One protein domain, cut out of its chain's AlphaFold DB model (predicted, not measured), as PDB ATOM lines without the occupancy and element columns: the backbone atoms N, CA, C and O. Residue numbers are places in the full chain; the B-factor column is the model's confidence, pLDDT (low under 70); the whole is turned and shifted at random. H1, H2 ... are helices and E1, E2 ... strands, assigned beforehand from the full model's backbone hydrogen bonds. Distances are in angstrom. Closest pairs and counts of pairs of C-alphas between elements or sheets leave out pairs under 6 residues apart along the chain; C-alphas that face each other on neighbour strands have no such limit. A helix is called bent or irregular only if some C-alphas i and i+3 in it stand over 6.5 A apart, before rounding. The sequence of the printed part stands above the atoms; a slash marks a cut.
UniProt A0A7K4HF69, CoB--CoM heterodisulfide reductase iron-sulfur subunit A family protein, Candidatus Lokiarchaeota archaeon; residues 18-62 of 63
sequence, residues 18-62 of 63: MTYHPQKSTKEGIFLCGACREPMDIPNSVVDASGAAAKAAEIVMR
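AT A GLANCE: This is residues 18 to 62 of the 63 residues of the protein "CoB--CoM heterodisulfide reductase iron-sulfur subunit A family protein" of Candidatus Lokiarchaeota archaeon (UniProt A0A7K4HF69). One long helix, H1, makes the longest axis of the domain, and the part of the printed chain before it folds back over one side of that helix. The short strand E1 sits over the middle of H1, and the unnamed stretch of residues 26 to 41 loops out from E1 and then runs back alongside the helix toward its first residue. The printed part has 45 residues with one named strand and one named helix, in the order E1, H1, and its class is mixed, helices and strands. It is compact, with a radius of gyration of the C-alphas of 10.4 A, and elongated in outline, spanning 32 by 19 by 15 A.

HOW THE PARTS SIT: The helix H1, residues 42 to 60, is not bent, and every O i to N i+4 pair inside it is within hydrogen-bond range. The strand E1, residues 21 to 25, has its centre 10.2 A from that of H1. Their closest C-alphas are those of Gln 23 and Ala 52, 5.6 A apart. E1 pairs with no named strand.

IN THESE COORDINATES: H1 measures 27.1 A from C-alpha 42 at (15.681, 32.724, 15.244) to C-alpha 60 at (11.894, 59.528, 15.658). E1 begins at C-alpha 21, at (26.670, 49.484, 18.501), and ends at C-alpha 25, 8.4 A away. Between them, residues 34 to 36 are a helical run too short to bear a name.

THE WHOLE: The two C-alphas farthest apart are those of Pro 39 and Arg 62, at 32.2 A. The link from E1 to H1 is long, with 16 residues. The printed part has no cut. Its mean pLDDT is 93.4, and no printed residue is under 70.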
ATOM      1  N   MET A  18      28.472  49.075  13.587       88.69
ATOM      2  CA  MET A  18      29.479  49.754  14.411       88.69
ATOM      3  C   MET A  18      29.974  48.854  15.548       88.69
ATOM      4  O   MET A  18      29.178  48.184  16.198       88.69
ATOM      5  N   THR A  19      31.274  48.896  15.852       85.88
ATOM      6  CA  THR A  19      31.939  47.999  16.819       85.88
ATOM      7  C   THR A  19      31.264  47.944  18.193       85.88
ATOM      8  O   THR A  19      31.102  46.866  18.750       85.88
ATOM      9  N   TYR A  20      30.836  49.089  18.733       86.62
ATOM     10  CA  TYR A  20      30.182  49.167  20.051       86.62
ATOM     11  C   TYR A  20      28.650  49.241  19.975       86.62
ATOM     12  O   TYR A  20      27.968  49.224  20.997       86.62
ATOM     13  N   HIS A  21      28.101  49.343  18.762       86.81
ATOM     14  CA  HIS A  21      26.670  49.484  18.501       86.81
ATOM     15  C   HIS A  21      26.307  48.684  17.245       86.81
ATOM     16  O   HIS A  21      26.071  49.283  16.192       86.81
ATOM     17  N   PRO A  22      26.279  47.345  17.323       84.38
ATOM     18  CA  PRO A  22      26.163  46.493  16.141       84.38
ATOM     19  C   PRO A  22      24.847  46.695  15.374       84.38
ATOM     20  O   PRO A  22      24.804  46.474  14.167       84.38
ATOM     21  N   GLN A  23      23.802  47.209  16.033       88.31
ATOM     22  CA  GLN A  23      22.520  47.552  15.407       88.31
ATOM     23  C   GLN A  23      22.593  48.832  14.563       88.31
ATOM     24  O   GLN A  23      21.720  49.075  13.732       88.31
ATOM     25  N   LYS A  24      23.601  49.686  14.777       92.88
ATOM     26  CA  LYS A  24      23.830  50.879  13.955       92.88
ATOM     27  C   LYS A  24      24.648  50.486  12.738       92.88
ATOM     28  O   LYS A  24      25.732  49.918  12.875       92.88
ATOM     29  N   SER A  25      24.149  50.828  11.555       94.06
ATOM     30  CA  SER A  25      24.931  50.684  10.334       94.06
ATOM     31  C   SER A  25      26.047  51.735  10.266       94.06
ATOM     32  O   SER A  25      26.125  52.656  11.080       94.06
ATOM     33  N   THR A  26      26.892  51.631   9.242       90.81
ATOM     34  CA  THR A  26      27.870  52.679   8.896       90.81
ATOM     35  C   THR A  26      27.240  53.987   8.393       90.81
ATOM     36  O   THR A  26      27.965  54.960   8.190       90.81
ATOM     37  N   LYS A  27      25.915  54.033   8.211       92.81
ATOM     38  CA  LYS A  27      25.155  55.212   7.797       92.81
ATOM     39  C   LYS A  27      24.130  55.604   8.859       92.81
ATOM     40  O   LYS A  27      23.340  54.783   9.325       92.81
ATOM     41  N   GLU A  28      24.134  56.881   9.225       91.44
ATOM     42  CA  GLU A  28      23.195  57.427  10.202       91.44
ATOM     43  C   GLU A  28      21.740  57.287   9.729       91.44
ATOM     44  O   GLU A  28      21.445  57.363   8.537       91.44
ATOM     45  N   GLY A  29      20.834  57.023  10.675       91.94
ATOM     46  CA  GLY A  29      19.417  56.788  10.395       91.94
ATOM     47  C   GLY A  29      19.094  55.403   9.825       91.94
ATOM     48  O   GLY A  29      17.916  55.067   9.726       91.94
ATOM     49  N   ILE A  30      20.098  54.578   9.495       95.19
ATOM     50  CA  ILE A  30      19.885  53.193   9.065       95.19
ATOM     51  C   ILE A  30      20.393  52.213  10.120       95.19
ATOM     52  O   ILE A  30      21.552  52.252  10.546       95.19
ATOM     53  N   PHE A  31      19.506  51.296  10.493       95.88
ATOM     54  CA  PHE A  31      19.744  50.258  11.483       95.88
ATOM     55  C   PHE A  31      19.710  48.878  10.837       95.88
ATOM     56  O   PHE A  31      19.109  48.677   9.783       95.88
ATOM     57  N   LEU A  32      20.387  47.936  11.476       96.50
ATOM     58  CA  LEU A  32      20.584  46.574  11.010       96.50
ATOM     59  C   LEU A  32      20.091  45.605  12.087       96.50
ATOM     60  O   LEU A  32      20.301  45.856  13.274       96.50
ATOM     61  N   CYS A  33      19.478  44.496  11.681       97.00
ATOM     62  CA  CYS A  33      19.044  43.451  12.602       97.00
ATOM     63  C   CYS A  33      19.034  42.061  11.964       97.00
ATOM     64  O   CYS A  33      18.750  41.915  10.770       97.00
ATOM     65  N   GLY A  34      19.250  41.043  12.792       96.81
ATOM     66  CA  GLY A  34      19.136  39.642  12.408       96.81
ATOM     67  C   GLY A  34      20.263  39.182  11.486       96.81
ATOM     68  O   GLY A  34      21.355  39.756  11.453       96.81
ATOM     69  N   ALA A  35      19.971  38.149  10.694       96.62
ATOM     70  CA  ALA A  35      20.970  37.415   9.920       96.62
ATOM     71  C   ALA A  35      21.672  38.215   8.797       96.62
ATOM     72  O   ALA A  35      22.554  37.695   8.119       96.62
ATOM     73  N   CYS A  36      21.295  39.476   8.565       95.75
ATOM     74  CA  CYS A  36      21.957  40.328   7.576       95.75
ATOM     75  C   CYS A  36      23.311  40.878   8.059       95.75
ATOM     76  O   CYS A  36      24.086  41.368   7.236       95.75
ATOM     77  N   ARG A  37      23.589  40.807   9.370       93.62
ATOM     78  CA  ARG A  37      24.859  41.239   9.979       93.62
ATOM     79  C   ARG A  37      25.838  40.103  10.238       93.62
ATOM     80  O   ARG A  37      27.031  40.354  10.281       93.62
ATOM     81  N   GLU A  38      25.326  38.904  10.475       93.94
ATOM     82  CA  GLU A  38      26.095  37.714  10.840       93.94
ATOM     83  C   GLU A  38      25.158  36.495  10.851       93.94
ATOM     84  O   GLU A  38      23.944  36.671  10.980       93.94
ATOM     85  N   PRO A  39      25.668  35.255  10.759       96.94
ATOM     86  CA  PRO A  39      24.855  34.067  10.999       96.94
ATOM     87  C   PRO A  39      24.220  34.118  12.395       96.94
ATOM     88  O   PRO A  39      24.918  34.204  13.402       96.94
ATOM     89  N   MET A  40      22.891  34.058  12.455       96.12
ATOM     90  CA  MET A  40      22.135  34.234  13.693       96.12
ATOM     91  C   MET A  40      20.937  33.283  13.723       96.12
ATOM     92  O   MET A  40      20.314  33.033  12.691       96.12
ATOM     93  N   ASP A  41      20.610  32.750  14.901       97.88
ATOM     94  CA  ASP A  41      19.424  31.913  15.089       97.88
ATOM     95  C   ASP A  41      18.137  32.750  15.201       97.88
ATOM     96  O   ASP A  41      18.151  33.987  15.233       97.88
ATOM     97  N   ILE A  42      16.991  32.065  15.224       98.19
ATOM     98  CA  ILE A  42      15.681  32.724  15.244       98.19
ATOM     99  C   ILE A  42      15.490  33.556  16.525       98.19
ATOM    100  O   ILE A  42      15.155  34.735  16.392       98.19
ATOM    101  N   PRO A  43      15.706  33.024  17.746       98.06
ATOM    102  CA  PRO A  43      15.482  33.805  18.961       98.06
ATOM    103  C   PRO A  43      16.361  35.054  19.036       98.06
ATOM    104  O   PRO A  43      15.844  36.136  19.325       98.06
ATOM    105  N   ASN A  44      17.656  34.949  18.711       96.00
ATOM    106  CA  ASN A  44      18.541  36.112  18.737       96.00
ATOM    107  C   ASN A  44      18.160  37.129  17.659       96.00
ATOM    108  O   ASN A  44      18.170  38.325  17.939       96.00
ATOM    109  N   SER A  45      17.728  36.681  16.475       97.19
ATOM    110  CA  SER A  45      17.254  37.587  15.417       97.19
ATOM    111  C   SER A  45      16.046  38.415  15.859       97.19
ATOM    112  O   SER A  45      15.962  39.602  15.546       97.19
ATOM    113  N   VAL A  46      15.119  37.816  16.613       97.88
ATOM    114  CA  VAL A  46      13.930  38.510  17.142       97.88
ATOM    115  C   VAL A  46      14.312  39.533  18.217       97.88
ATOM    116  O   VAL A  46      13.808  40.662  18.215       97.88
ATOM    117  N   VAL A  47      15.223  39.169  19.122       96.31
ATOM    118  CA  VAL A  47      15.738  40.089  20.150       96.31
ATOM    119  C   VAL A  47      16.479  41.262  19.501       96.31
ATOM    120  O   VAL A  47      16.246  42.418  19.856       96.31
ATOM    121  N   ASP A  48      17.314  40.991  18.499       95.69
ATOM    122  CA  ASP A  48      18.085  42.010  17.784       95.69
ATOM    123  C   ASP A  48      17.187  42.973  16.992       95.69
ATOM    124  O   ASP A  48      17.382  44.190  17.034       95.69
ATOM    125  N   ALA A  49      16.135  42.459  16.344       97.19
ATOM    126  CA  ALA A  49      15.123  43.281  15.678       97.19
ATOM    127  C   ALA A  49      14.431  44.249  16.649       97.19
ATOM    128  O   ALA A  49      14.226  45.419  16.319       97.19
ATOM    129  N   SER A  50      14.139  43.797  17.873       97.00
ATOM    130  CA  SER A  50      13.568  44.653  18.921       97.00
ATOM    131  C   SER A  50      14.530  45.782  19.311       97.00
ATOM    132  O   SER A  50      14.118  46.935  19.451       97.00
ATOM    133  N   GLY A  51      15.830  45.481  19.421       93.94
ATOM    134  CA  GLY A  51      16.872  46.478  19.677       93.94
ATOM    135  C   GLY A  51      17.002  47.517  18.557       93.94
ATOM    136  O   GLY A  51      17.065  48.719  18.832       93.94
ATOM    137  N   ALA A  52      16.991  47.083  17.294       95.69
ATOM    138  CA  ALA A  52      17.022  47.983  16.141       95.69
ATOM    139  C   ALA A  52      15.773  48.880  16.068       95.69
ATOM    140  O   ALA A  52      15.901  50.085  15.841       95.69
ATOM    141  N   ALA A  53      14.584  48.331  16.339       96.00
ATOM    142  CA  ALA A  53      13.337  49.095  16.393       96.00
ATOM    143  C   ALA A  53      13.363  50.164  17.496       96.00
ATOM    144  O   ALA A  53      13.013  51.315  17.242       96.00
ATOM    145  N   ALA A  54      13.848  49.822  18.694       94.44
ATOM    146  CA  ALA A  54      14.009  50.784  19.783       94.44
ATOM    147  C   ALA A  54      14.972  51.924  19.407       94.44
ATOM    148  O   ALA A  54      14.710  53.084  19.715       94.44
ATOM    149  N   LYS A  55      16.067  51.621  18.696       92.56
ATOM    150  CA  LYS A  55      17.020  52.638  18.225       92.56
ATOM    151  C   LYS A  55      16.456  53.527  17.122       92.56
ATOM    152  O   LYS A  55      16.726  54.727  17.124       92.56
ATOM    153  N   ALA A  56      15.653  52.972  16.219       94.62
ATOM    154  CA  ALA A  56      14.922  53.764  15.238       94.62
ATOM    155  C   ALA A  56      13.898  54.684  15.917       94.62
ATOM    156  O   ALA A  56      13.852  55.877  15.620       94.62
ATOM    157  N   ALA A  57      13.137  54.159  16.883       95.31
ATOM    158  CA  ALA A  57      12.182  54.938  17.664       95.31
ATOM    159  C   ALA A  57      12.865  56.069  18.447       95.31
ATOM    160  O   ALA A  57      12.347  57.180  18.460       95.31
ATOM    161  N   GLU A  58      14.053  55.831  19.019       92.94
ATOM    162  CA  GLU A  58      14.858  56.864  19.688       92.94
ATOM    163  C   GLU A  58      15.125  58.066  18.768       92.94
ATOM    164  O   GLU A  58      15.054  59.201  19.220       92.94
ATOM    165  N   ILE A  59      15.405  57.842  17.477       91.69
ATOM    166  CA  ILE A  59      15.606  58.939  16.517       91.69
ATOM    167  C   ILE A  59      14.293  59.673  16.234       91.69
ATOM    168  O   ILE A  59      14.281  60.899  16.218       91.69
ATOM    169  N   VAL A  60      13.199  58.941  16.017       92.12
ATOM    170  CA  VAL A  60      11.894  59.528  15.658       92.12
ATOM    171  C   VAL A  60      11.279  60.316  16.818       92.12
ATOM    172  O   VAL A  60      10.620  61.324  16.596       92.12
ATOM    173  N   MET A  61      11.481  59.857  18.053       92.88
ATOM    174  CA  MET A  61      10.884  60.439  19.259       92.88
ATOM    175  C   MET A  61      11.717  61.555  19.892       92.88
ATOM    176  O   MET A  61      11.266  62.142  20.874       92.88
ATOM    177  N   ARG A  62      12.924  61.843  19.388       72.19
ATOM    178  CA  ARG A  62      13.716  62.985  19.862       72.19
ATOM    179  C   ARG A  62      12.971  64.286  19.541       72.19
ATOM    180  O   ARG A  62      12.950  64.715  18.390       72.19
TER     181      ARG A  62